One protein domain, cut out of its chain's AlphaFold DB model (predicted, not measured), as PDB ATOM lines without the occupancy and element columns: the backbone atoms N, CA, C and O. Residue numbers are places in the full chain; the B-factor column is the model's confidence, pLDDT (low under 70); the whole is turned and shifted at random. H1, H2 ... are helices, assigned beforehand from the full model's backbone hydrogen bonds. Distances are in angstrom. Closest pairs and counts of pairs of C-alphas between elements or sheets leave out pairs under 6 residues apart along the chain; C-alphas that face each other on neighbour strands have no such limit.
ATOM      1  N   ARG A  11     165.835 198.085 159.665       88.50
ATOM      2  CA  ARG A  11     165.273 198.680 158.444       88.50
ATOM      3  C   ARG A  11     164.313 197.741 157.700       88.50
ATOM      4  O   ARG A  11     163.503 198.208 156.903       88.50
ATOM      5  N   GLU A  12     164.382 196.434 157.926       88.12
ATOM      6  CA  GLU A  12     163.509 195.456 157.258       88.12
ATOM      7  C   GLU A  12     162.099 195.401 157.859       88.12
ATOM      8  O   GLU A  12     161.193 194.832 157.248       88.12
ATOM      9  N   LEU A  13     161.902 196.005 159.035       87.19
ATOM     10  CA  LEU A  13     160.660 195.925 159.791       87.19
ATOM     11  C   LEU A  13     159.579 196.822 159.196       87.19
ATOM     12  O   LEU A  13     159.777 198.022 158.977       87.19
ATOM     13  N   ARG A  14     158.418 196.213 158.958       89.12
ATOM     14  CA  ARG A  14     157.264 196.819 158.297       89.12
ATOM     15  C   ARG A  14     155.985 196.371 158.985       89.12
ATOM     16  O   ARG A  14     155.837 195.174 159.234       89.12
ATOM     17  N   TYR A  15     155.080 197.307 159.239       87.81
ATOM     18  CA  TYR A  15     153.718 197.006 159.664       87.81
ATOM     19  C   TYR A  15     152.899 196.387 158.521       87.81
ATOM     20  O   TYR A  15     153.195 196.591 157.344       87.81
ATOM     21  N   GLY A  16     151.851 195.636 158.858       86.69
ATOM     22  CA  GLY A  16     150.864 195.113 157.910       86.69
ATOM     23  C   GLY A  16     151.295 193.856 157.151       86.69
ATOM     24  O   GLY A  16     150.568 193.410 156.264       86.69
ATOM     25  N   ARG A  17     152.456 193.273 157.479       85.69
ATOM     26  CA  ARG A  17     152.951 192.033 156.849       85.69
ATOM     27  C   ARG A  17     152.616 190.774 157.642       85.69
ATOM     28  O   ARG A  17     152.293 189.754 157.042       85.69
ATOM     29  N   ASP A  18     152.703 190.839 158.968       86.50
ATOM     30  CA  ASP A  18     152.426 189.719 159.870       86.50
ATOM     31  C   ASP A  18     151.743 190.249 161.145       86.50
ATOM     32  O   ASP A  18     152.349 191.041 161.872       86.50
ATOM     33  N   PRO A  19     150.510 189.807 161.465       88.31
ATOM     34  CA  PRO A  19     149.778 190.297 162.632       88.31
ATOM     35  C   PRO A  19     150.472 190.000 163.971       88.31
ATOM     36  O   PRO A  19     150.299 190.756 164.930       88.31
ATOM     37  N   TYR A  20     151.263 188.927 164.076       88.00
ATOM     38  CA  TYR A  20     152.000 188.606 165.302       88.00
ATOM     39  C   TYR A  20     153.216 189.510 165.484       88.00
ATOM     40  O   TYR A  20     153.505 189.933 166.608       88.00
ATOM     41  N   LEU A  21     153.910 189.824 164.388       86.56
ATOM     42  CA  LEU A  21     154.997 190.794 164.398       86.56
ATOM     43  C   LEU A  21     154.469 192.191 164.726       86.56
ATOM     44  O   LEU A  21     155.032 192.852 165.593       86.56
ATOM     45  N   ASP A  22     153.370 192.609 164.100       89.94
ATOM     46  CA  ASP A  22     152.738 193.904 164.355       89.94
ATOM     47  C   ASP A  22     152.342 194.043 165.829       89.94
ATOM     48  O   ASP A  22     152.681 195.036 166.474       89.94
ATOM     49  N   ALA A  23     151.699 193.019 166.401       90.06
ATOM     50  CA  ALA A  23     151.349 193.001 167.820       90.06
ATOM     51  C   ALA A  23     152.591 193.089 168.723       90.06
ATOM     52  O   ALA A  23     152.583 193.812 169.725       90.06
ATOM     53  N   TRP A  24     153.671 192.387 168.370       89.50
ATOM     54  CA  TRP A  24     154.935 192.446 169.103       89.50
ATOM     55  C   TRP A  24     155.575 193.837 169.022       89.50
ATOM     56  O   TRP A  24     155.983 194.381 170.049       89.50
ATOM     57  N   LEU A  25     155.624 194.438 167.830       90.31
ATOM     58  CA  LEU A  25     156.180 195.771 167.589       90.31
ATOM     59  C   LEU A  25     155.385 196.838 168.339       90.31
ATOM     60  O   LEU A  25     155.976 197.638 169.059       90.31
ATOM     61  N   LEU A  26     154.054 196.809 168.262       90.38
ATOM     62  CA  LEU A  26     153.187 197.731 168.999       90.38
ATOM     63  C   LEU A  26     153.381 197.601 170.513       90.38
ATOM     64  O   LEU A  26     153.490 198.611 171.217       90.38
ATOM     65  N   HIS A  27     153.489 196.372 171.027       90.94
ATOM     66  CA  HIS A  27     153.799 196.143 172.437       90.94
ATOM     67  C   HIS A  27     155.176 196.711 172.808       90.94
ATOM     68  O   HIS A  27     155.297 197.456 173.781       90.94
ATOM     69  N   PHE A  28     156.202 196.439 172.000       91.69
ATOM     70  CA  PHE A  28     157.552 196.965 172.182       91.69
ATOM     71  C   PHE A  28     157.580 198.502 172.194       91.69
ATOM     72  O   PHE A  28     158.165 199.103 173.102       91.69
ATOM     73  N   MET A  29     156.925 199.154 171.232       92.12
ATOM     74  CA  MET A  29     156.847 200.615 171.123       92.12
ATOM     75  C   MET A  29     156.107 201.229 172.322       92.12
ATOM     76  O   MET A  29     156.541 202.250 172.870       92.12
ATOM     77  N   THR A  30     155.042 200.571 172.787       91.31
ATOM     78  CA  THR A  30     154.251 200.990 173.954       91.31
ATOM     79  C   THR A  30     155.048 200.874 175.254       91.31
ATOM     80  O   THR A  30     155.142 201.848 176.000       91.31
ATOM     81  N   GLU A  31     155.706 199.739 175.510       90.81
ATOM     82  CA  GLU A  31     156.533 199.533 176.714       90.81
ATOM     83  C   GLU A  31     157.729 200.493 176.766       90.81
ATOM     84  O   GLU A  31     158.134 200.973 177.832       90.81
ATOM     85  N   ASN A  32     158.280 200.836 175.600       92.69
ATOM     86  CA  ASN A  32     159.321 201.848 175.483       92.69
ATOM     87  C   ASN A  32     158.774 203.284 175.532       92.69
ATOM     88  O   ASN A  32     159.576 204.220 175.581       92.69
ATOM     89  N   ASN A  33     157.454 203.490 175.582       91.44
ATOM     90  CA  ASN A  33     156.785 204.794 175.536       91.44
ATOM     91  C   ASN A  33     157.325 205.657 174.381       91.44
ATOM     92  O   ASN A  33     157.796 206.777 174.596       91.44
ATOM     93  N   ILE A  34     157.353 205.070 173.184       92.19
ATOM     94  CA  ILE A  34     157.736 205.707 171.914       92.19
ATOM     95  C   ILE A  34     156.651 205.547 170.841       92.19
ATOM     96  O   ILE A  34     156.847 205.995 169.722       92.19
ATOM     97  N   GLU A  35     155.512 204.943 171.186       89.50
ATOM     98  CA  GLU A  35     154.348 204.837 170.311       89.50
ATOM     99  C   GLU A  35     153.640 206.206 170.180       89.50
ATOM    100  O   GLU A  35     153.153 206.737 171.193       89.50
ATOM    101  N   PRO A  36     153.586 206.816 168.978       82.88
ATOM    102  CA  PRO A  36     153.012 208.149 168.784       82.88
ATOM    103  C   PRO A  36     151.532 208.249 169.155       82.88
ATOM    104  O   PRO A  36     151.089 209.298 169.625       82.88
ATOM    105  N   THR A  37     150.763 207.173 168.979       80.81
ATOM    106  CA  THR A  37     149.321 207.166 169.270       80.81
ATOM    107  C   THR A  37     149.008 207.168 170.768       80.81
ATOM    108  O   THR A  37     147.998 207.736 171.184       80.81
ATOM    109  N   VAL A  38     149.891 206.597 171.594       81.75
ATOM    110  CA  VAL A  38     149.714 206.494 173.053       81.75
ATOM    111  C   VAL A  38     150.029 207.813 173.758       81.75
ATOM    112  O   VAL A  38     149.335 208.193 174.700       81.75
ATOM    113  N   ASN A  39     151.072 208.528 173.322       79.12
ATOM    114  CA  ASN A  39     151.493 209.782 173.952       79.12
ATOM    115  C   ASN A  39     151.905 210.845 172.914       79.12
ATOM    116  O   ASN A  39     153.085 211.193 172.818       79.12
ATOM    117  N   PRO A  40     150.944 211.394 172.148       75.62
ATOM    118  CA  PRO A  40     151.221 212.283 171.015       75.62
ATOM    119  C   PRO A  40     151.814 213.643 171.412       75.62
ATOM    120  O   PRO A  40     152.384 214.333 170.576       75.62
ATOM    121  N   ALA A  41     151.693 214.043 172.684       73.12
ATOM    122  CA  ALA A  41     152.301 215.275 173.186       73.12
ATOM    123  C   ALA A  41     153.812 215.143 173.422       73.12
ATOM    124  O   ALA A  41     154.516 216.152 173.455       73.12
ATOM    125  N   GLU A  42     154.302 213.920 173.646       79.62
ATOM    126  CA  GLU A  42     155.713 213.661 173.940       79.62
ATOM    127  C   GLU A  42     156.431 212.863 172.852       79.62
ATOM    128  O   GLU A  42     157.662 212.870 172.820       79.62
ATOM    129  N   ASN A  43     155.679 212.154 172.010       86.75
ATOM    130  CA  ASN A  43     156.207 211.340 170.932       86.75
ATOM    131  C   ASN A  43     155.928 212.019 169.585       86.75
ATOM    132  O   ASN A  43     154.789 212.374 169.273       86.75
ATOM    133  N   ALA A  44     156.982 212.180 168.793       85.56
ATOM    134  CA  ALA A  44     156.939 212.668 167.429       85.56
ATOM    135  C   ALA A  44     155.969 211.822 166.598       85.56
ATOM    136  O   ALA A  44     155.903 210.604 166.738       85.56
ATOM    137  N   GLN A  45     155.223 212.476 165.715       84.69
ATOM    138  CA  GLN A  45     154.451 211.779 164.687       84.69
ATOM    139  C   GLN A  45     155.399 211.245 163.598       84.69
ATOM    140  O   GLN A  45     156.536 211.714 163.493       84.69
ATOM    141  N   GLN A  46     154.939 210.299 162.772       83.62
ATOM    142  CA  GLN A  46     155.741 209.708 161.684       83.62
ATOM    143  C   GLN A  46     156.345 210.791 160.768       83.62
ATOM    144  O   GLN A  46     157.491 210.707 160.347       83.62
ATOM    145  N   GLU A  47     155.598 211.857 160.507       81.31
ATOM    146  CA  GLU A  47     155.969 212.967 159.634       81.31
ATOM    147  C   GLU A  47     157.050 213.853 160.254       81.31
ATOM    148  O   GLU A  47     157.992 214.244 159.571       81.31
ATOM    149  N   GLN A  48     156.986 214.090 161.568       85.44
ATOM    150  CA  GLN A  48     158.084 214.734 162.286       85.44
ATOM    151  C   GLN A  48     159.328 213.842 162.286       85.44
ATOM    152  O   GLN A  48     160.440 214.342 162.124       85.44
ATOM    153  N   LEU A  49     159.173 212.525 162.458       91.31
ATOM    154  CA  LEU A  49     160.302 211.599 162.395       91.31
ATOM    155  C   LEU A  49     160.970 211.626 161.012       91.31
ATOM    156  O   LEU A  49     162.199 211.606 160.929       91.31
ATOM    157  N   ARG A  50     160.180 211.752 159.942       90.88
ATOM    158  CA  ARG A  50     160.650 211.878 158.552       90.88
ATOM    159  C   ARG A  50     161.468 213.123 158.264       90.88
ATOM    160  O   ARG A  50     162.166 213.157 157.260       90.88
ATOM    161  N   PHE A  51     161.457 214.122 159.143       91.25
ATOM    162  CA  PHE A  51     162.420 215.221 159.052       91.25
ATOM    163  C   PHE A  51     163.851 214.735 159.289       91.25
ATOM    164  O   PHE A  51     164.801 215.353 158.808       91.25
ATOM    165  N   MET A  52     164.007 213.629 160.020       95.81
ATOM    166  CA  MET A  52     165.284 213.142 160.530       95.81
ATOM    167  C   MET A  52     165.690 211.796 159.925       95.81
ATOM    168  O   MET A  52     166.860 211.610 159.588       95.81
ATOM    169  N   VAL A  53     164.744 210.870 159.756       95.69
ATOM    170  CA  VAL A  53     164.993 209.497 159.288       95.69
ATOM    171  C   VAL A  53     164.282 209.254 157.960       95.69
ATOM    172  O   VAL A  53     163.127 209.633 157.800       95.69
ATOM    173  N   ASP A  54     164.958 208.599 157.019       94.06
ATOM    174  CA  ASP A  54     164.330 208.138 155.780       94.06
ATOM    175  C   ASP A  54     163.539 206.847 156.051       94.06
ATOM    176  O   ASP A  54     164.119 205.759 156.118       94.06
ATOM    177  N   VAL A  55     162.227 206.994 156.264       91.62
ATOM    178  CA  VAL A  55     161.286 205.906 156.580       91.62
ATOM    179  C   VAL A  55     160.033 205.962 155.706       91.62
ATOM    180  O   VAL A  55     159.400 207.016 155.586       91.62
ATOM    181  N   ASP A  56     159.632 204.816 155.143       87.81
ATOM    182  CA  ASP A  56     158.370 204.708 154.388       87.81
ATOM    183  C   ASP A  56     157.147 204.629 155.336       87.81
ATOM    184  O   ASP A  56     157.293 204.717 156.557       87.81
ATOM    185  N   ASP A  57     155.919 204.588 154.799       81.44
ATOM    186  CA  ASP A  57     154.672 204.723 155.593       81.44
ATOM    187  C   ASP A  57     154.461 203.575 156.582       81.44
ATOM    188  O   ASP A  57     153.968 203.788 157.687       81.44
ATOM    189  N   ASP A  58     154.883 202.375 156.207       86.44
ATOM    190  CA  ASP A  58     154.764 201.158 156.999       86.44
ATOM    191  C   ASP A  58     156.040 200.826 157.788       86.44
ATOM    192  O   ASP A  58     156.059 199.845 158.528       86.44
ATOM    193  N   GLN A  59     157.119 201.601 157.640       90.62
ATOM    194  CA  GLN A  59     158.421 201.260 158.217       90.62
ATOM    195  C   GLN A  59     158.527 201.597 159.698       90.62
ATOM    196  O   GLN A  59     158.150 202.689 160.136       90.62
ATOM    197  N   VAL A  60     159.149 200.694 160.459       90.75
ATOM    198  CA  VAL A  60     159.394 200.900 161.889       90.75
ATOM    199  C   VAL A  60     160.801 201.411 162.147       90.75
ATOM    200  O   VAL A  60     161.792 200.747 161.853       90.75
ATOM    201  N   PHE A  61     160.890 202.559 162.816       93.62
ATOM    202  CA  PHE A  61     162.144 203.069 163.355       93.62
ATOM    203  C   PHE A  61     162.277 202.765 164.848       93.62
ATOM    204  O   PHE A  61     161.413 203.126 165.651       93.62
ATOM    205  N   VAL A  62     163.414 202.188 165.244       92.19
ATOM    206  CA  VAL A  62     163.753 201.946 166.653       92.19
ATOM    207  C   VAL A  62     165.008 202.741 167.041       92.19
ATOM    208  O   VAL A  62     166.029 202.629 166.362       92.19
ATOM    209  N   PRO A  63     164.998 203.508 168.152       92.62
ATOM    210  CA  PRO A  63     166.098 204.396 168.544       92.62
ATOM    211  C   PRO A  63     167.252 203.658 169.262       92.62
ATOM    212  O   PRO A  63     167.713 204.068 170.336       92.62
ATOM    213  N   CYS A  64     167.727 202.546 168.698       93.06
ATOM    214  CA  CYS A  64     168.889 201.785 169.165       93.06
ATOM    215  C   CYS A  64     169.695 201.203 167.986       93.06
ATOM    216  O   CYS A  64     169.336 201.407 166.833       93.06
ATOM    217  N   SER A  65     170.822 200.545 168.269       93.38
ATOM    218  CA  SER A  65     171.596 199.838 167.240       93.38
ATOM    219  C   SER A  65     170.906 198.540 166.830       93.38
ATOM    220  O   SER A  65     170.235 197.930 167.663       93.38
ATOM    221  N   ASP A  66     171.175 198.054 165.625       92.00
ATOM    222  CA  ASP A  66     170.609 196.800 165.113       92.00
ATOM    223  C   ASP A  66     170.939 195.612 166.018       92.00
ATOM    224  O   ASP A  66     170.039 194.918 166.479       92.00
ATOM    225  N   GLU A  67     172.201 195.500 166.438       90.31
ATOM    226  CA  GLU A  67     172.660 194.520 167.432       90.31
ATOM    227  C   GLU A  67     171.852 194.587 168.747       90.31
ATOM    228  O   GLU A  67     171.579 193.578 169.395       90.31
ATOM    229  N   MET A  68     171.461 195.789 169.186       91.25
ATOM    230  CA  MET A  68     170.678 195.940 170.417       91.25
ATOM    231  C   MET A  68     169.223 195.542 170.186       91.25
ATOM    232  O   MET A  68     168.620 194.936 171.066       91.25
ATOM    233  N   PHE A  69     168.659 195.880 169.029       90.06
ATOM    234  CA  PHE A  69     167.311 195.471 168.670       90.06
ATOM    235  C   PHE A  69     167.199 193.950 168.548       90.06
ATOM    236  O   PHE A  69     166.300 193.374 169.147       90.06
ATOM    237  N   GLU A  70     168.146 193.293 167.882       87.44
ATOM    238  CA  GLU A  70     168.213 191.831 167.764       87.44
ATOM    239  C   GLU A  70     168.218 191.154 169.146       87.44
ATOM    240  O   GLU A  70     167.423 190.253 169.424       87.44
ATOM    241  N   ASN A  71     169.035 191.667 170.076       87.00
ATOM    242  CA  ASN A  71     169.058 191.198 171.464       87.00
ATOM    243  C   ASN A  71     167.698 191.336 172.182       87.00
ATOM    244  O   ASN A  71     167.386 190.521 173.052       87.00
ATOM    245  N   LEU A  72     166.903 192.359 171.853       87.94
ATOM    246  CA  LEU A  72     165.571 192.591 172.428       87.94
ATOM    247  C   LEU A  72     164.498 191.731 171.736       87.94
ATOM    248  O   LEU A  72     163.609 191.206 172.408       87.94
ATOM    249  N   LEU A  73     164.605 191.533 170.418       81.44
ATOM    250  CA  LEU A  73     163.648 190.799 169.585       81.44
ATOM    251  C   LEU A  73     163.492 189.347 170.034       81.44
ATOM    252  O   LEU A  73     162.381 188.842 170.182       81.44
ATOM    253  N   HIS A  74     164.607 188.676 170.322       72.75
ATOM    254  CA  HIS A  74     164.574 187.279 170.741       72.75
ATOM    255  C   HIS A  74     163.981 187.073 172.138       72.75
ATOM    256  O   HIS A  74     163.794 185.926 172.547       72.75
ATOM    257  N   THR A  75     163.694 188.143 172.891       68.00
ATOM    258  CA  THR A  75     163.205 188.115 174.285       68.00
ATOM    259  C   THR A  75     164.074 187.270 175.233       68.00
ATOM    260  O   THR A  75     163.680 186.948 176.354       68.00
ATOM    261  N   ARG A  76     165.293 186.924 174.800       72.94
ATOM    262  CA  ARG A  76     166.284 186.172 175.565       72.94
ATOM    263  C   ARG A  76     167.238 187.160 176.203       72.94
ATOM    264  O   ARG A  76     167.836 187.994 175.532       72.94
ATOM    265  N   LEU A  77     167.421 187.035 177.512       82.06
ATOM    266  CA  LEU A  77     168.367 187.864 178.242       82.06
ATOM    267  C   LEU A  77     169.809 187.436 177.922       82.06
ATOM    268  O   LEU A  77     170.411 186.652 178.661       82.06
ATOM    269  N   SER A  78     170.361 187.953 176.822       87.62
ATOM    270  CA  SER A  78     171.761 187.739 176.455       87.62
ATOM    271  C   SER A  78     172.709 188.295 177.524       87.62
ATOM    272  O   SER A  78     172.349 189.174 178.319       87.62
ATOM    273  N   SER A  79     173.943 187.787 177.567       88.50
ATOM    274  CA  SER A  79     174.981 188.276 178.487       88.50
ATOM    275  C   SER A  79     175.226 189.778 178.307       88.50
ATOM    276  O   SER A  79     175.271 190.515 179.296       88.50
ATOM    277  N   THR A  80     175.279 190.234 177.055       88.44
ATOM    278  CA  THR A  80     175.431 191.641 176.668       88.44
ATOM    279  C   THR A  80     174.275 192.498 177.180       88.44
ATOM    280  O   THR A  80     174.497 193.513 177.845       88.44
ATOM    281  N   LEU A  81     173.027 192.078 176.950       90.56
ATOM    282  CA  LEU A  81     171.854 192.833 177.393       90.56
ATOM    283  C   LEU A  81     171.754 192.889 178.926       90.56
ATOM    284  O   LEU A  81     171.463 193.932 179.518       90.56
ATOM    285  N   ARG A  82     172.080 191.779 179.597       92.12
ATOM    286  CA  ARG A  82     172.149 191.708 181.061       92.12
ATOM    287  C   ARG A  82     173.182 192.670 181.635       92.12
ATOM    288  O   ARG A  82     172.931 193.283 182.677       92.12
ATOM    289  N   GLN A  83     174.339 192.784 180.988       92.50
ATOM    290  CA  GLN A  83     175.382 193.720 181.388       92.50
ATOM    291  C   GLN A  83     174.893 195.167 181.270       92.50
ATOM    292  O   GLN A  83     175.021 195.920 182.235       92.50
ATOM    293  N   GLU A  84     174.247 195.530 180.163       92.94
ATOM    294  CA  GLU A  84     173.693 196.873 179.955       92.94
ATOM    295  C   GLU A  84     172.688 197.262 181.046       92.94
ATOM    296  O   GLU A  84     172.811 198.328 181.655       92.94
ATOM    297  N   TYR A  85     171.729 196.389 181.374       94.94
ATOM    298  CA  TYR A  85     170.778 196.655 182.461       94.94
ATOM    299  C   TYR A  85     171.458 196.766 183.827       94.94
ATOM    300  O   TYR A  85     171.108 197.636 184.631       94.94
ATOM    301  N   ARG A  86     172.459 195.919 184.092       94.69
ATOM    302  CA  ARG A  86     173.251 195.976 185.326       94.69
ATOM    303  C   ARG A  86     174.009 197.297 185.441       94.69
ATOM    304  O   ARG A  86     174.057 197.862 186.533       94.69
ATOM    305  N   GLU A  87     174.577 197.803 184.354       94.75
ATOM    306  CA  GLU A  87     175.235 199.111 184.326       94.75
ATOM    307  C   GLU A  87     174.249 200.239 184.637       94.75
ATOM    308  O   GLU A  87     174.539 201.074 185.494       94.75
ATOM    309  N   LYS A  88     173.045 200.235 184.047       95.50
ATOM    310  CA  LYS A  88     172.042 201.282 184.333       95.50
ATOM    311  C   LYS A  88     171.576 201.246 185.788       95.50
ATOM    312  O   LYS A  88     171.409 202.291 186.414       95.50
ATOM    313  N   TRP A  89     171.433 200.048 186.352       95.81
ATOM    314  CA  TRP A  89     171.162 199.874 187.777       95.81
ATOM    315  C   TRP A  89     172.294 200.427 188.657       95.81
ATOM    316  O   TRP A  89     172.025 201.128 189.633       95.81
ATOM    317  N   ARG A  90     173.559 200.148 188.315       96.56
ATOM    318  CA  ARG A  90     174.725 200.661 189.057       96.56
ATOM    319  C   ARG A  90     174.763 202.187 189.074       96.56
ATOM    320  O   ARG A  90     175.022 202.750 190.135       96.56
ATOM    321  N   ILE A  91     174.438 202.833 187.952       95.56
ATOM    322  CA  ILE A  91     174.329 204.295 187.859       95.56
ATOM    323  C   ILE A  91     173.310 204.823 188.878       95.56
ATOM    324  O   ILE A  91     173.657 205.664 189.705       95.56
ATOM    325  N   LEU A  92     172.085 204.283 188.895       96.12
ATOM    326  CA  LEU A  92     171.068 204.685 189.875       96.12
ATOM    327  C   LEU A  92     171.553 204.496 191.319       96.12
ATOM    328  O   LEU A  92     171.375 205.381 192.156       96.12
ATOM    329  N   VAL A  93     172.147 203.340 191.629       95.81
ATOM    330  CA  VAL A  93     172.636 203.036 192.982       95.81
ATOM    331  C   VAL A  93     173.699 204.035 193.420       95.81
ATOM    332  O   VAL A  93     173.665 204.491 194.563       95.81
ATOM    333  N   HIS A  94     174.626 204.374 192.528       95.50
ATOM    334  CA  HIS A  94     175.670 205.354 192.788       95.50
ATOM    335  C   HIS A  94     175.071 206.740 193.070       95.50
ATOM    336  O   HIS A  94     175.296 207.292 194.148       95.50
ATOM    337  N   LEU A  95     174.209 207.240 192.178       95.19
ATOM    338  CA  LEU A  95     173.566 208.551 192.322       95.19
ATOM    339  C   LEU A  95     172.730 208.657 193.602       95.19
ATOM    340  O   LEU A  95     172.834 209.645 194.325       95.19
ATOM    341  N   ALA A  96     171.952 207.622 193.933       94.56
ATOM    342  CA  ALA A  96     171.134 207.584 195.145       94.56
ATOM    343  C   ALA A  96     171.954 207.548 196.438       94.56
ATOM    344  O   ALA A  96     171.512 208.073 197.460       94.56
ATOM    345  N   ARG A  97     173.142 206.935 196.424       94.12
ATOM    346  CA  ARG A  97     174.031 206.924 197.595       94.12
ATOM    347  C   ARG A  97     174.668 208.285 197.843       94.12
ATOM    348  O   ARG A  97     174.776 208.664 199.005       94.12
ATOM    349  N   ILE A  98     175.052 208.989 196.780       94.06
ATOM    350  CA  ILE A  98     175.699 210.304 196.864       94.06
ATOM    351  C   ILE A  98     174.689 211.394 197.228       94.06
ATOM    352  O   ILE A  98     174.928 212.177 198.144       94.06
ATOM    353  N   ASN A  99     173.543 211.427 196.547       94.00
ATOM    354  CA  ASN A  99     172.650 212.587 196.589       94.00
ATOM    355  C   ASN A  99     171.564 212.522 197.671       94.00
ATOM    356  O   ASN A  99     171.021 213.554 198.051       94.00
ATOM    357  N   ILE A 100     171.226 211.337 198.188       93.44
ATOM    358  CA  ILE A 100     170.087 211.173 199.104       93.44
ATOM    359  C   ILE A 100     170.589 210.757 200.473       93.44
ATOM    360  O   ILE A 100     170.925 209.591 200.659       93.44
ATOM    361  N   LYS A 101     170.612 211.673 201.445       90.94
ATOM    362  CA  LYS A 101     171.025 211.363 202.828       90.94
ATOM    363  C   LYS A 101     169.971 210.559 203.596       90.94
ATOM    364  O   LYS A 101     170.335 209.669 204.361       90.94
ATOM    365  N   ASP A 102     168.687 210.826 203.356       93.19
ATOM    366  CA  ASP A 102     167.591 210.134 204.036       93.19
ATOM    367  C   ASP A 102     167.529 208.638 203.669       93.19
ATOM    368  O   ASP A 102     167.393 208.240 202.506       93.19
ATOM    369  N   ARG A 103     167.599 207.788 204.699       93.38
ATOM    370  CA  ARG A 103     167.590 206.330 204.558       93.38
ATOM    371  C   ARG A 103     166.237 205.814 204.078       93.38
ATOM    372  O   ARG A 103     166.220 204.823 203.344       93.38
ATOM    373  N   TYR A 104     165.131 206.441 204.482       94.31
ATOM    374  CA  TYR A 104     163.792 205.997 204.097       94.31
ATOM    375  C   TYR A 104     163.557 206.217 202.600       94.31
ATOM    376  O   TYR A 104     163.302 205.256 201.870       94.31
ATOM    377  N   THR A 105     163.763 207.441 202.116       93.25
ATOM    378  CA  THR A 105     163.638 207.817 200.700       93.25
ATOM    379  C   THR A 105     164.553 206.973 199.822       93.25
ATOM    380  O   THR A 105     164.114 206.416 198.813       93.25
ATOM    381  N   ARG A 106     165.809 206.764 200.241       95.56
ATOM    382  CA  ARG A 106     166.756 205.909 199.511       95.56
ATOM    383  C   ARG A 106     166.262 204.460 199.407       95.56
ATOM    384  O   ARG A 106     166.316 203.865 198.330       95.56
ATOM    385  N   ARG A 107     165.748 203.883 200.502       94.94
ATOM    386  CA  ARG A 107     165.156 202.531 200.498       94.94
ATOM    387  C   ARG A 107     163.919 202.458 199.605       94.94
ATOM    388  O   ARG A 107     163.799 201.494 198.853       94.94
ATOM    389  N   LYS A 108     163.050 203.472 199.644       94.25
ATOM    390  CA  LYS A 108     161.849 203.565 198.803       94.25
ATOM    391  C   LYS A 108     162.207 203.588 197.314       94.25
ATOM    392  O   LYS A 108     161.677 202.780 196.557       94.25
ATOM    393  N   ILE A 109     163.174 204.414 196.907       95.19
ATOM    394  CA  ILE A 109     163.674 204.463 195.521       95.19
ATOM    395  C   ILE A 109     164.229 203.108 195.086       95.19
ATOM    396  O   ILE A 109     163.897 202.633 193.998       95.19
ATOM    397  N   PHE A 110     165.041 202.457 195.923       96.75
ATOM    398  CA  PHE A 110     165.586 201.139 195.598       96.75
ATOM    399  C   PHE A 110     164.514 200.059 195.501       96.75
ATOM    400  O   PHE A 110     164.606 199.219 194.609       96.75
ATOM    401  N   ALA A 111     163.510 200.072 196.379       94.62
ATOM    402  CA  ALA A 111     162.402 199.126 196.323       94.62
ATOM    403  C   ALA A 111     161.607 199.289 195.018       94.62
ATOM    404  O   ALA A 111     161.503 198.331 194.253       94.62
ATOM    405  N   LEU A 112     161.160 200.511 194.704       94.56
ATOM    406  CA  LEU A 112     160.426 200.824 193.469       94.56
ATOM    407  C   LEU A 112     161.227 200.455 192.216       94.56
ATOM    408  O   LEU A 112     160.742 199.758 191.326       94.56
ATOM    409  N   SER A 113     162.494 200.855 192.176       95.19
ATOM    410  CA  SER A 113     163.370 200.588 191.036       95.19
ATOM    411  C   SER A 113     163.682 199.095 190.877       95.19
ATOM    412  O   SER A 113     163.846 198.613 189.759       95.19
ATOM    413  N   ARG A 114     163.711 198.321 191.971       94.81
ATOM    414  CA  ARG A 114     163.904 196.864 191.926       94.81
ATOM    415  C   ARG A 114     162.713 196.141 191.303       94.81
ATOM    416  O   ARG A 114     162.934 195.138 190.630       94.81
ATOM    417  N   HIS A 115     161.487 196.645 191.463       92.56
ATOM    418  CA  HIS A 115     160.339 196.117 190.719       92.56
ATOM    419  C   HIS A 115     160.543 196.274 189.208       92.56
ATOM    420  O   HIS A 115     160.369 195.308 188.471       92.56
ATOM    421  N   LYS A 116     161.033 197.437 188.757       91.81
ATOM    422  CA  LYS A 116     161.366 197.667 187.341       91.81
ATOM    423  C   LYS A 116     162.509 196.783 186.841       91.81
ATOM    424  O   LYS A 116     162.401 196.214 185.762       91.81
ATOM    425  N   VAL A 117     163.561 196.586 187.640       92.44
ATOM    426  CA  VAL A 117     164.640 195.633 187.309       92.44
ATOM    427  C   VAL A 117     164.082 194.219 187.122       92.44
ATOM    428  O   VAL A 117     164.419 193.562 186.145       92.44
ATOM    429  N   ARG A 118     163.228 193.740 188.037       91.69
ATOM    430  CA  ARG A 118     162.621 192.401 187.929       91.69
ATOM    431  C   ARG A 118     161.787 192.261 186.658       91.69
ATOM    432  O   ARG A 118     161.923 191.251 185.980       91.69
ATOM    433  N   GLN A 119     160.993 193.279 186.326       88.94
ATOM    434  CA  GLN A 119     160.186 193.311 185.105       88.94
ATOM    435  C   GLN A 119     161.064 193.150 183.856       88.94
ATOM    436  O   GLN A 119     160.840 192.245 183.061       88.94
ATOM    437  N   VAL A 120     162.117 193.962 183.733       89.31
ATOM    438  CA  VAL A 120     163.009 193.961 182.563       89.31
ATOM    439  C   VAL A 120     163.854 192.683 182.460       89.31
ATOM    440  O   VAL A 120     164.169 192.239 181.363       89.31
ATOM    441  N   LEU A 121     164.216 192.062 183.587       88.31
ATOM    442  CA  LEU A 121     164.936 190.782 183.581       88.31
ATOM    443  C   LEU A 121     164.040 189.588 183.225       88.31
ATOM    444  O   LEU A 121     164.555 188.595 182.719       88.31
ATOM    445  N   HIS A 122     162.740 189.669 183.517       86.50
ATOM    446  CA  HIS A 122     161.763 188.641 183.155       86.50
ATOM    447  C   HIS A 122     161.307 188.780 181.696       86.50
ATOM    448  O   HIS A 122     161.149 187.784 181.001       86.50
ATOM    449  N   ALA A 123     161.103 190.017 181.237       84.75
ATOM    450  CA  ALA A 123     160.607 190.348 179.907       84.75
ATOM    451  C   ALA A 123     161.456 191.495 179.313       84.75
ATOM    452  O   ALA A 123     161.158 192.672 179.548       84.75
ATOM    453  N   PRO A 124     162.544 191.182 178.584       83.31
ATOM    454  CA  PRO A 124     163.521 192.175 178.139       83.31
ATOM    455  C   PRO A 124     163.065 192.916 176.869       83.31
ATOM    456  O   PRO A 124     163.684 192.807 175.818       83.31
ATOM    457  N   PHE A 125     161.985 193.691 176.970       85.19
ATOM    458  CA  PHE A 125     161.474 194.540 175.876       85.19
ATOM    459  C   PHE A 125     162.021 195.970 175.918       85.19
ATOM    460  O   PHE A 125     161.969 196.708 174.936       85.19
ATOM    461  N   LEU A 126     162.533 196.397 177.072       91.31
ATOM    462  CA  LEU A 126     162.865 197.795 177.306       91.31
ATOM    463  C   LEU A 126     164.279 198.109 176.815       91.31
ATOM    464  O   LEU A 126     165.257 197.535 177.298       91.31
ATOM    465  N   ILE A 127     164.415 199.082 175.919       94.12
ATOM    466  CA  ILE A 127     165.717 199.571 175.464       94.12
ATOM    467  C   ILE A 127     166.508 200.059 176.695       94.12
ATOM    468  O   ILE A 127     165.979 200.853 177.481       94.12
ATOM    469  N   PRO A 128     167.788 199.674 176.890       94.19
ATOM    470  CA  PRO A 128     168.542 200.035 178.094       94.19
ATOM    471  C   PRO A 128     168.581 201.537 178.420       94.19
ATOM    472  O   PRO A 128     168.560 201.917 179.590       94.19
ATOM    473  N   SER A 129     168.596 202.424 177.420       93.50
ATOM    474  CA  SER A 129     168.497 203.872 177.664       93.50
ATOM    475  C   SER A 129     167.124 204.307 178.175       93.50
ATOM    476  O   SER A 129     167.055 205.192 179.025       93.50
ATOM    477  N   ARG A 130     166.042 203.670 177.710       94.12
ATOM    478  CA  ARG A 130     164.675 203.902 178.203       94.12
ATOM    479  C   ARG A 130     164.501 203.356 179.612       94.12
ATOM    480  O   ARG A 130     163.912 204.023 180.456       94.12
ATOM    481  N   PHE A 131     165.120 202.215 179.907       95.31
ATOM    482  CA  PHE A 131     165.203 201.701 181.270       95.31
ATOM    483  C   PHE A 131     165.886 202.695 182.210       95.31
ATOM    484  O   PHE A 131     165.320 203.060 183.241       95.31
ATOM    485  N   LEU A 132     167.060 203.208 181.830       95.12
ATOM    486  CA  LEU A 132     167.734 204.242 182.610       95.12
ATOM    487  C   LEU A 132     166.845 205.481 182.787       95.12
ATOM    488  O   LEU A 132     166.760 206.003 183.895       95.12
ATOM    489  N   LYS A 133     166.152 205.926 181.733       94.56
ATOM    490  CA  LYS A 133     165.219 207.054 181.816       94.56
ATOM    491  C   LYS A 133     164.131 206.811 182.865       94.56
ATOM    492  O   LYS A 133     163.902 207.685 183.697       94.56
ATOM    493  N   GLN A 134     163.508 205.632 182.887       94.69
ATOM    494  CA  GLN A 134     162.515 205.283 183.909       94.69
ATOM    495  C   GLN A 134     163.115 205.307 185.323       94.69
ATOM    496  O   GLN A 134     162.517 205.887 186.230       94.69
ATOM    497  N   LEU A 135     164.317 204.748 185.508       96.00
ATOM    498  CA  LEU A 135     165.020 204.783 186.795       96.00
ATOM    499  C   LEU A 135     165.314 206.216 187.259       96.00
ATOM    500  O   LEU A 135     165.106 206.539 188.427       96.00
ATOM    501  N   MET A 136     165.770 207.082 186.353       95.50
ATOM    502  CA  MET A 136     166.054 208.485 186.663       95.50
ATOM    503  C   MET A 136     164.774 209.265 186.965       95.50
ATOM    504  O   MET A 136     164.769 210.090 187.872       95.50
ATOM    505  N   THR A 137     163.668 208.981 186.274       94.12
ATOM    506  CA  THR A 137     162.363 209.576 186.593       94.12
ATOM    507  C   THR A 137     161.911 209.198 188.006       94.12
ATOM    508  O   THR A 137     161.518 210.086 188.758       94.12
ATOM    509  N   ILE A 138     162.033 207.924 188.407       94.31
ATOM    510  CA  ILE A 138     161.741 207.490 189.787       94.31
ATOM    511  C   ILE A 138     162.651 208.219 190.779       94.31
ATOM    512  O   ILE A 138     162.172 208.738 191.785       94.31
ATOM    513  N   PHE A 139     163.957 208.270 190.502       95.31
ATOM    514  CA  PHE A 139     164.921 208.957 191.357       95.31
ATOM    515  C   PHE A 139     164.539 210.425 191.576       95.31
ATOM    516  O   PHE A 139     164.430 210.854 192.723       95.31
ATOM    517  N   MET A 140     164.303 211.181 190.501       93.12
ATOM    518  CA  MET A 140     164.001 212.613 190.582       93.12
ATOM    519  C   MET A 140     162.660 212.860 191.278       93.12
ATOM    520  O   MET A 140     162.600 213.662 192.204       93.12
ATOM    521  N   ALA A 141     161.608 212.123 190.902       93.06
ATOM    522  CA  ALA A 141     160.271 212.290 191.476       93.06
ATOM    523  C   ALA A 141     160.237 212.012 192.986       93.06
ATOM    524  O   ALA A 141     159.522 212.676 193.726       93.06
ATOM    525  N   MET A 142     161.021 211.036 193.450       92.50
ATOM    526  CA  MET A 142     161.030 210.642 194.857       92.50
ATOM    527  C   MET A 142     162.009 211.440 195.720       92.50
ATOM    528  O   MET A 142     161.827 211.488 196.932       92.50
ATOM    529  N   SER A 143     163.070 211.997 195.131       92.38
ATOM    530  CA  SER A 143     164.108 212.727 195.872       92.38
ATOM    531  C   SER A 143     163.950 214.245 195.831       92.38
ATOM    532  O   SER A 143     164.542 214.919 196.668       92.38
ATOM    533  N   GLY A 144     163.225 214.787 194.847       89.56
ATOM    534  CA  GLY A 144     163.190 216.225 194.560       89.56
ATOM    535  C   GLY A 144     164.488 216.772 193.948       89.56
ATOM    536  O   GLY A 144     164.585 217.963 193.664       89.56
TER     537      GLY A 144
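AT A GLANCE: This is residues 11 to 144 of the 589 residues of an uncharacterized protein of Deltaproteobacteria bacterium HGW-Deltaproteobacteria-18 (UniProt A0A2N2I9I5). Two parts stand end to end: a well-formed up-and-down bundle of three long helices, H4, H5 and H6, whose centres make a triangle, and a looser part with H1, H2, H3 and the long links between them. In the looser part none of the three helices touches another helix, and H3 comes near the bundle at H4. The printed part has 134 residues with six named helices, H1 to H6 in that order along the chain, and no named strand; the class is all helix. The whole is only just compact, close to loose, with a radius of gyration of the C-alphas of 16.8 A, and its outline is elongated, 51 by 33 by 22 A.

IN THESE COORDINATES: The printed part begins at Arg 11. H1 is residues 19 to 31, 18.1 A from first to last C-alpha, and begins with C-alpha 19 at (149.778, 190.297, 162.632). H2 is residues 46 to 49, four residues. H3 is residues 66 to 73, 10.2 A long. H4, the longest helix, is residues 79 to 99, 30.4 A, with C-alpha 79 at (174.981, 188.276, 178.487). H5 is residues 103 to 122, 28.4 A. H6 is residues 128 to 143, 22.3 A, and ends with C-alpha 143 at (164.108, 212.727, 195.872).

HOW THE PARTS SIT: H4, H5 and H6 form a bundle, up and down, each helix running against the one before it. H4 and H5 touch as a helical hairpin, opposite ways at a shallow tilt of 10 degrees; their closest C-alphas, those of Ala 96 and Arg 106, are 6.4 A apart. H5 touches H6 with residues 105 to 113 alone, again as a helical hairpin, opposite ways at a shallow tilt of 22 degrees; the closest C-alphas, of Ser 113 and Leu 135, are 6.2 A apart. H4 and H6 touch and run the same way at a shallow tilt of 19 degrees, closest at the C-alphas of Lys 88 and Leu 132, 5.5 A. H3 and H4 are close but not clearly touching, about perpendicular at 88 degrees; their closest C-alphas, of Asn 71 and Leu 81, are 6.8 A apart. H1 and H2 touch no helix. In H1, H3, H4, H5 and H6 every O i to N i+4 pair is within hydrogen-bond range; H2 is too short for such a pair.

THE WHOLE: The two C-alphas farthest apart, those of Arg 17 and Lys 101, are 53.1 A apart. The printed part has no cut. The links H1 to H2, 14 residues, and H2 to H3, 16 residues, are long; those from H3 to H4, H4 to H5 and H5 to H6 are tight. The mean pLDDT of the printed part is 90.2, and residue 75 is under 70.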